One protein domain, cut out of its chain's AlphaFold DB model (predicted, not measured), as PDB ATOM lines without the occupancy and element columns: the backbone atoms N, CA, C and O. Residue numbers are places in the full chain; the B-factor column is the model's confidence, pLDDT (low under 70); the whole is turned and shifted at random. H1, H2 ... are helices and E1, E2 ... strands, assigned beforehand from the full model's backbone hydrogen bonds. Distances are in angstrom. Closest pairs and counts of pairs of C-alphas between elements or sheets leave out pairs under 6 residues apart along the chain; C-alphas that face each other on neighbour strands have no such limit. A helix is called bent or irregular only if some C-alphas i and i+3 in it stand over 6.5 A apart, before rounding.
ATOM      1  N   ALA A  64     -29.714 -57.070   1.439       76.44
ATOM      2  CA  ALA A  64     -28.961 -56.843   2.667       76.44
ATOM      3  C   ALA A  64     -27.470 -56.627   2.377       76.44
ATOM      4  O   ALA A  64     -26.888 -55.638   2.824       76.44
ATOM      5  N   GLU A  65     -26.863 -57.485   1.554       78.75
ATOM      6  CA  GLU A  65     -25.464 -57.330   1.149       78.75
ATOM      7  C   GLU A  65     -25.218 -56.038   0.359       78.75
ATOM      8  O   GLU A  65     -24.225 -55.346   0.585       78.75
ATOM      9  N   ARG A  66     -26.137 -55.661  -0.538       80.06
ATOM     10  CA  ARG A  66     -26.047 -54.384  -1.263       80.06
ATOM     11  C   ARG A  66     -26.073 -53.189  -0.313       80.06
ATOM     12  O   ARG A  66     -25.258 -52.281  -0.471       80.06
ATOM     13  N   LEU A  67     -26.978 -53.203   0.665       79.31
ATOM     14  CA  LEU A  67     -27.091 -52.151   1.671       79.31
ATOM     15  C   LEU A  67     -25.825 -52.066   2.531       79.31
ATOM     16  O   LEU A  67     -25.279 -50.980   2.730       79.31
ATOM     17  N   ARG A  68     -25.315 -53.214   2.988       83.94
ATOM     18  CA  ARG A  68     -24.066 -53.304   3.751       83.94
ATOM     19  C   ARG A  68     -22.895 -52.709   2.968       83.94
ATOM     20  O   ARG A  68     -22.196 -51.838   3.481       83.94
ATOM     21  N   LEU A  69     -22.718 -53.108   1.706       84.56
ATOM     22  CA  LEU A  69     -21.653 -52.592   0.842       84.56
ATOM     23  C   LEU A  69     -21.801 -51.092   0.562       84.56
ATOM     24  O   LEU A  69     -20.804 -50.376   0.560       84.56
ATOM     25  N   GLN A  70     -23.021 -50.591   0.362       85.44
ATOM     26  CA  GLN A  70     -23.268 -49.155   0.202       85.44
ATOM     27  C   GLN A  70     -22.841 -48.375   1.453       85.44
ATOM     28  O   GLN A  70     -22.146 -47.359   1.362       85.44
ATOM     29  N   ARG A  71     -23.214 -48.868   2.633       89.19
ATOM     30  CA  ARG A  71     -22.838 -48.273   3.916       89.19
ATOM     31  C   ARG A  71     -21.324 -48.261   4.121       89.19
ATOM     32  O   ARG A  71     -20.769 -47.206   4.423       89.19
ATOM     33  N   GLU A  72     -20.662 -49.390   3.895       89.75
ATOM     34  CA  GLU A  72     -19.224 -49.552   4.131       89.75
ATOM     35  C   GLU A  72     -18.343 -48.842   3.100       89.75
ATOM     36  O   GLU A  72     -17.343 -48.228   3.467       89.75
ATOM     37  N   LEU A  73     -18.686 -48.932   1.813       89.50
ATOM     38  CA  LEU A  73     -17.819 -48.456   0.734       89.50
ATOM     39  C   LEU A  73     -18.091 -47.004   0.341       89.50
ATOM     40  O   LEU A  73     -17.190 -46.345  -0.173       89.50
ATOM     41  N   PHE A  74     -19.307 -46.503   0.569       89.94
ATOM     42  CA  PHE A  74     -19.687 -45.149   0.168       89.94
ATOM     43  C   PHE A  74     -19.927 -44.224   1.363       89.94
ATOM     44  O   PHE A  74     -19.237 -43.213   1.501       89.94
ATOM     45  N   PHE A  75     -20.867 -44.559   2.251       91.50
ATOM     46  CA  PHE A  75     -21.264 -43.628   3.311       91.50
ATOM     47  C   PHE A  75     -20.230 -43.490   4.428       91.50
ATOM     48  O   PHE A  75     -19.942 -42.365   4.835       91.50
ATOM     49  N   ALA A  76     -19.640 -44.589   4.905       93.12
ATOM     50  CA  ALA A  76     -18.652 -44.517   5.980       93.12
ATOM     51  C   ALA A  76     -17.424 -43.663   5.593       93.12
ATOM     52  O   ALA A  76     -17.059 -42.767   6.362       93.12
ATOM     53  N   PRO A  77     -16.808 -43.839   4.400       94.38
ATOM     54  CA  PRO A  77     -15.695 -42.994   3.973       94.38
ATOM     55  C   PRO A  77     -16.103 -41.535   3.757       94.38
ATOM     56  O   PRO A  77     -15.359 -40.638   4.152       94.38
ATOM     57  N   LEU A  78     -17.284 -41.289   3.178       93.31
ATOM     58  CA  LEU A  78     -17.800 -39.940   2.943       93.31
ATOM     59  C   LEU A  78     -17.998 -39.176   4.256       93.31
ATOM     60  O   LEU A  78     -17.504 -38.059   4.401       93.31
ATOM     61  N   LEU A  79     -18.684 -39.776   5.230       93.56
ATOM     62  CA  LEU A  79     -18.962 -39.120   6.508       93.56
ATOM     63  C   LEU A  79     -17.687 -38.878   7.304       93.56
ATOM     64  O   LEU A  79     -17.502 -37.783   7.833       93.56
ATOM     65  N   LYS A  80     -16.751 -39.830   7.275       94.44
ATOM     66  CA  LYS A  80     -15.416 -39.634   7.840       94.44
ATOM     67  C   LYS A  80     -14.680 -38.459   7.184       94.44
ATOM     68  O   LYS A  80     -14.085 -37.656   7.897       94.44
ATOM     69  N   ALA A  81     -14.721 -38.340   5.855       95.50
ATOM     70  CA  ALA A  81     -14.079 -37.241   5.127       95.50
ATOM     71  C   ALA A  81     -14.703 -35.872   5.446       95.50
ATOM     72  O   ALA A  81     -14.000 -34.866   5.471       95.50
ATOM     73  N   LEU A  82     -16.004 -35.843   5.737       93.38
ATOM     74  CA  LEU A  82     -16.739 -34.649   6.162       93.38
ATOM     75  C   LEU A  82     -16.657 -34.380   7.677       93.38
ATOM     76  O   LEU A  82     -17.300 -33.453   8.161       93.38
ATOM     77  N   ALA A  83     -15.878 -35.174   8.418       92.25
ATOM     78  CA  ALA A  83     -15.757 -35.118   9.876       92.25
ATOM     79  C   ALA A  83     -17.085 -35.316  10.639       92.25
ATOM     80  O   ALA A  83     -17.231 -34.856  11.772       92.25
ATOM     81  N   TYR A  84     -18.036 -36.045  10.049       91.62
ATOM     82  CA  TYR A  84     -19.245 -36.485  10.738       91.62
ATOM     83  C   TYR A  84     -19.034 -37.846  11.415       91.62
ATOM     84  O   TYR A  84     -18.388 -38.729  10.840       91.62
ATOM     85  N   PRO A  85     -19.598 -38.058  12.620       91.44
ATOM     86  CA  PRO A  85     -19.622 -39.373  13.247       91.44
ATOM     87  C   PRO A  85     -20.336 -40.392  12.358       91.44
ATOM     88  O   PRO A  85     -21.366 -40.081  11.761       91.44
ATOM     89  N   TYR A  86     -19.813 -41.615  12.316       93.00
ATOM     90  CA  TYR A  86     -20.443 -42.739  11.632       93.00
ATOM     91  C   TYR A  86     -20.812 -43.811  12.655       93.00
ATOM     92  O   TYR A  86     -19.936 -44.473  13.207       93.00
ATOM     93  N   ALA A  87     -22.106 -43.932  12.930       92.31
ATOM     94  CA  ALA A  87     -22.679 -44.893  13.865       92.31
ATOM     95  C   ALA A  87     -24.090 -45.267  13.377       92.31
ATOM     96  O   ALA A  87     -25.069 -44.675  13.841       92.31
ATOM     97  N   PRO A  88     -24.193 -46.181  12.392       91.00
ATOM     98  CA  PRO A  88     -25.472 -46.609  11.847       91.00
ATOM     99  C   PRO A  88     -26.381 -47.201  12.924       91.00
ATOM    100  O   PRO A  88     -25.951 -48.069  13.674       91.00
ATOM    101  N   LYS A  89     -27.632 -46.747  12.986       89.62
ATOM    102  CA  LYS A  89     -28.683 -47.278  13.865       89.62
ATOM    103  C   LYS A  89     -30.065 -46.981  13.294       89.62
ATOM    104  O   LYS A  89     -30.215 -46.115  12.433       89.62
ATOM    105  N   VAL A  90     -31.087 -47.658  13.804       88.56
ATOM    106  CA  VAL A  90     -32.484 -47.269  13.578       88.56
ATOM    107  C   VAL A  90     -32.945 -46.416  14.754       88.56
ATOM    108  O   VAL A  90     -32.872 -46.850  15.901       88.56
ATOM    109  N   GLU A  91     -33.417 -45.205  14.474       88.25
ATOM    110  CA  GLU A  91     -34.005 -44.310  15.469       88.25
ATOM    111  C   GLU A  91     -35.532 -44.306  15.331       88.25
ATOM    112  O   GLU A  91     -36.060 -44.188  14.223       88.25
ATOM    113  N   LEU A  92     -36.251 -44.421  16.450       88.50
ATOM    114  CA  LEU A  92     -37.709 -44.314  16.472       88.50
ATOM    115  C   LEU A  92     -38.119 -42.864  16.741       88.50
ATOM    116  O   LEU A  92     -37.814 -42.313  17.798       88.50
ATOM    117  N   VAL A  93     -38.841 -42.253  15.805       85.75
ATOM    118  CA  VAL A  93     -39.268 -40.848  15.876       85.75
ATOM    119  C   VAL A  93     -40.775 -40.733  15.707       85.75
ATOM    120  O   VAL A  93     -41.387 -41.527  15.002       85.75
ATOM    121  N   LEU A  94     -41.388 -39.729  16.330       85.06
ATOM    122  CA  LEU A  94     -42.806 -39.430  16.123       85.06
ATOM    123  C   LEU A  94     -42.949 -38.386  15.012       85.06
ATOM    124  O   LEU A  94     -42.555 -37.234  15.193       85.06
ATOM    125  N   MET A  95     -43.542 -38.766  13.881       78.62
ATOM    126  CA  MET A  95     -43.871 -37.853  12.781       78.62
ATOM    127  C   MET A  95     -45.387 -37.767  12.628       78.62
ATOM    128  O   MET A  95     -46.052 -38.763  12.373       78.62
ATOM    129  N   GLY A  96     -45.958 -36.576  12.837       85.81
ATOM    130  CA  GLY A  96     -47.415 -36.389  12.769       85.81
ATOM    131  C   GLY A  96     -48.209 -37.160  13.836       85.81
ATOM    132  O   GLY A  96     -49.401 -37.369  13.657       85.81
ATOM    133  N   GLY A  97     -47.563 -37.572  14.934       88.62
ATOM    134  CA  GLY A  97     -48.167 -38.385  15.999       88.62
ATOM    135  C   GLY A  97     -47.971 -39.894  15.835       88.62
ATOM    136  O   GLY A  97     -48.223 -40.628  16.785       88.62
ATOM    137  N   GLU A  98     -47.455 -40.345  14.691       85.56
ATOM    138  CA  GLU A  98     -47.223 -41.760  14.407       85.56
ATOM    139  C   GLU A  98     -45.741 -42.136  14.578       85.56
ATOM    140  O   GLU A  98     -44.858 -41.352  14.202       85.56
ATOM    141  N   PRO A  99     -45.432 -43.320  15.138       86.12
ATOM    142  CA  PRO A  99     -44.064 -43.811  15.242       86.12
ATOM    143  C   PRO A  99     -43.513 -44.206  13.867       86.12
ATOM    144  O   PRO A  99     -44.093 -45.020  13.155       86.12
ATOM    145  N   CYS A 100     -42.350 -43.666  13.520       82.75
ATOM    146  CA  CYS A 100     -41.623 -43.957  12.293       82.75
ATOM    147  C   CYS A 100     -40.188 -44.379  12.614       82.75
ATOM    148  O   CYS A 100     -39.549 -43.829  13.512       82.75
ATOM    149  N   GLN A 101     -39.683 -45.358  11.868       86.06
ATOM    150  CA  GLN A 101     -38.300 -45.812  11.962       86.06
ATOM    151  C   GLN A 101     -37.443 -45.068  10.940       86.06
ATOM    152  O   GLN A 101     -37.712 -45.118   9.739       86.06
ATOM    153  N   VAL A 102     -36.396 -44.401  11.416       85.69
ATOM    154  CA  VAL A 102     -35.458 -43.647  10.584       85.69
ATOM    155  C   VAL A 102     -34.081 -44.302  10.666       85.69
ATOM    156  O   VAL A 102     -33.495 -44.348  11.749       85.69
ATOM    157  N   PRO A 103     -33.524 -44.801   9.551       88.25
ATOM    158  CA  PRO A 103     -32.147 -45.276   9.526       88.25
ATOM    159  C   PRO A 103     -31.190 -44.076   9.581       88.25
ATOM    160  O   PRO A 103     -31.077 -43.287   8.641       88.25
ATOM    161  N   VAL A 104     -30.496 -43.927  10.704       90.88
ATOM    162  CA  VAL A 104     -29.520 -42.865  10.960       90.88
ATOM    163  C   VAL A 104     -28.122 -43.428  10.744       90.88
ATOM    164  O   VAL A 104     -27.763 -44.426  11.350       90.88
ATOM    165  N   LEU A 105     -27.318 -42.784   9.901       92.88
ATOM    166  CA  LEU A 105     -25.913 -43.130   9.651       92.88
ATOM    167  C   LEU A 105     -24.956 -42.443  10.633       92.88
ATOM    168  O   LEU A 105     -23.845 -42.922  10.859       92.88
ATOM    169  N   GLY A 106     -25.372 -41.312  11.199       91.81
ATOM    170  CA  GLY A 106     -24.561 -40.519  12.110       91.81
ATOM    171  C   GLY A 106     -25.359 -39.426  12.811       91.81
ATOM    172  O   GLY A 106     -26.347 -38.917  12.281       91.81
ATOM    173  N   GLN A 107     -24.905 -39.050  14.004       91.31
ATOM    174  CA  GLN A 107     -25.492 -37.984  14.810       91.31
ATOM    175  C   GLN A 107     -24.391 -37.068  15.335       91.31
ATOM    176  O   GLN A 107     -23.447 -37.532  15.972       91.31
ATOM    177  N   ALA A 108     -24.547 -35.762  15.126       88.31
ATOM    178  CA  ALA A 108     -23.789 -34.749  15.843       88.31
ATOM    179  C   ALA A 108     -24.662 -34.167  16.959       88.31
ATOM    180  O   ALA A 108     -25.827 -33.826  16.742       88.31
ATOM    181  N   ALA A 109     -24.098 -34.065  18.159       84.75
ATOM    182  CA  ALA A 109     -24.759 -33.465  19.308       84.75
ATOM    183  C   ALA A 109     -24.241 -32.042  19.552       84.75
ATOM    184  O   ALA A 109     -23.084 -31.724  19.274       84.75
ATOM    185  N   HIS A 110     -25.086 -31.191  20.123       83.44
ATOM    186  CA  HIS A 110     -24.641 -29.968  20.775       83.44
ATOM    187  C   HIS A 110     -23.747 -30.290  21.981       83.44
ATOM    188  O   HIS A 110     -23.767 -31.393  22.523       83.44
ATOM    189  N   ALA A 111     -23.017 -29.284  22.476       77.38
ATOM    190  CA  ALA A 111     -22.140 -29.420  23.644       77.38
ATOM    191  C   ALA A 111     -22.852 -29.938  24.915       77.38
ATOM    192  O   ALA A 111     -22.198 -30.450  25.817       77.38
ATOM    193  N   LYS A 112     -24.186 -29.818  24.988       82.75
ATOM    194  CA  LYS A 112     -25.023 -30.323  26.087       82.75
ATOM    195  C   LYS A 112     -25.525 -31.765  25.891       82.75
ATOM    196  O   LYS A 112     -26.278 -32.251  26.724       82.75
ATOM    197  N   GLY A 113     -25.127 -32.445  24.812       77.31
ATOM    198  CA  GLY A 113     -25.503 -33.834  24.511       77.31
ATOM    199  C   GLY A 113     -26.795 -33.995  23.705       77.31
ATOM    200  O   GLY A 113     -27.102 -35.094  23.251       77.31
ATOM    201  N   GLU A 114     -27.527 -32.907  23.475       80.38
ATOM    202  CA  GLU A 114     -28.756 -32.900  22.678       80.38
ATOM    203  C   GLU A 114     -28.427 -33.113  21.188       80.38
ATOM    204  O   GLU A 114     -27.489 -32.476  20.696       80.38
ATOM    205  N   PRO A 115     -29.144 -33.980  20.447       77.62
ATOM    206  CA  PRO A 115     -28.937 -34.132  19.007       77.62
ATOM    207  C   PRO A 115     -29.149 -32.794  18.292       77.62
ATOM    208  O   PRO A 115     -30.209 -32.188  18.404       77.62
ATOM    209  N   TRP A 116     -28.141 -32.351  17.545       86.06
ATOM    210  CA  TRP A 116     -28.230 -31.180  16.672       86.06
ATOM    211  C   TRP A 116     -28.542 -31.616  15.241       86.06
ATOM    212  O   TRP A 116     -29.450 -31.094  14.599       86.06
ATOM    213  N   LEU A 117     -27.777 -32.578  14.735       88.81
ATOM    214  CA  LEU A 117     -27.831 -32.981  13.340       88.81
ATOM    215  C   LEU A 117     -27.871 -34.496  13.246       88.81
ATOM    216  O   LEU A 117     -27.049 -35.184  13.854       88.81
ATOM    217  N   TRP A 118     -28.782 -34.992  12.420       90.44
ATOM    218  CA  TRP A 118     -28.809 -36.378  11.990       90.44
ATOM    219  C   TRP A 118     -28.488 -36.474  10.510       90.44
ATOM    220  O   TRP A 118     -28.987 -35.698   9.695       90.44
ATOM    221  N   VAL A 119     -27.665 -37.459  10.174       90.44
ATOM    222  CA  VAL A 119     -27.460 -37.906   8.803       90.44
ATOM    223  C   VAL A 119     -28.303 -39.159   8.625       90.44
ATOM    224  O   VAL A 119     -27.976 -40.198   9.194       90.44
ATOM    225  N   ALA A 120     -29.395 -39.059   7.873       88.50
ATOM    226  CA  ALA A 120     -30.279 -40.185   7.594       88.50
ATOM    227  C   ALA A 120     -29.923 -40.852   6.259       88.50
ATOM    228  O   ALA A 120     -29.531 -40.187   5.299       88.50
ATOM    229  N   GLU A 121     -30.072 -42.172   6.200       84.06
ATOM    230  CA  GLU A 121     -30.037 -42.918   4.947       84.06
ATOM    231  C   GLU A 121     -31.418 -42.851   4.298       84.06
ATOM    232  O   GLU A 121     -32.379 -43.444   4.778       84.06
TER     233      GLU A 121
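Overview. This is residues 64 to 121 of the 148 residues of an uncharacterized protein of Synechococcus sp. SB0677_bin_5 (UniProt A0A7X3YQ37). Picture a narrow three-strand ribbon folded into an L, with one helix, H1, standing next to the corner and only grazing it. The long strand E2 bends at the corner; one arm of the L is the hairpin of E1 with the first part of E2, and the other is the hairpin of the last part of E2 with E3. Residues 64 to 70 of H1 stick out at one place and residues 94 to 99, at the tip of the first hairpin, at another. The printed part has 58 residues, in the order H1, E1, E2, E3, of mixed class with helices and strands; the sheet runs E1, E2, E3, all antiparallel. It is flat, spanning 35 by 30 by 12 A, and only just loose, close to compact, with a radius of gyration of the C-alphas of 12.8 A.

Arrangement. Begin with H1, residues 64 to 81, where 12 of 14 O i to N i+4 pairs are within hydrogen-bond range. H1 is irregular, but only just: C-alphas 73 and 76 are 6.6 A apart. A short link leads to E1, residues 89 to 95, and a tight one to E2, residues 98 to 109. These strands form an antiparallel hairpin, with 127 degrees between their directions; look for N 91 and O 102 at 2.9 A and N 100 and O 93 at 2.8 A. E2 bends by 96 degrees at residue 105. Its pairing is staggered: residues 98 to 104 pair with E1, and residues 104 to 109 with E3, residues 115 to 120. E2 and E3 are a second antiparallel hairpin over a tight link, with N 105 and O 119 at 2.8 A and N 108 and O 117 at 2.9 A. The three strands form a meander, each strand the antiparallel neighbour of the one before. The edge strands E1 and E3 are apart. Go back to residues 71 to 79: with these H1 is on the sheet but only grazes it, and the closest C-alphas of H1 and E2 are those of Phe 75 and Leu 105, 7.9 A apart.

Along the chain. Find C-alpha 64 at (-28.961, -56.843, 2.667); from there H1 runs 24.7 A to Ala 81. E1 starts at C-alpha 89, at (-28.683, -47.278, 13.865), and covers 17.9 A. E2, the longest strand with 12 residues, measures 24.4 A from Glu 98 to Ala 109. E3 runs 13.0 A from Pro 115 to C-alpha 120, at (-30.279, -40.185, 7.594).

Size, cuts and confidence. The two C-alphas farthest apart are those of Glu 65 and Lys 112, at 36.8 A. The sheet is strongly twisted, with C-alphas up to 4.9 A off its best plane. The printed part has no cut and no long link. Its mean pLDDT is 87.4, and no printed residue is under 70.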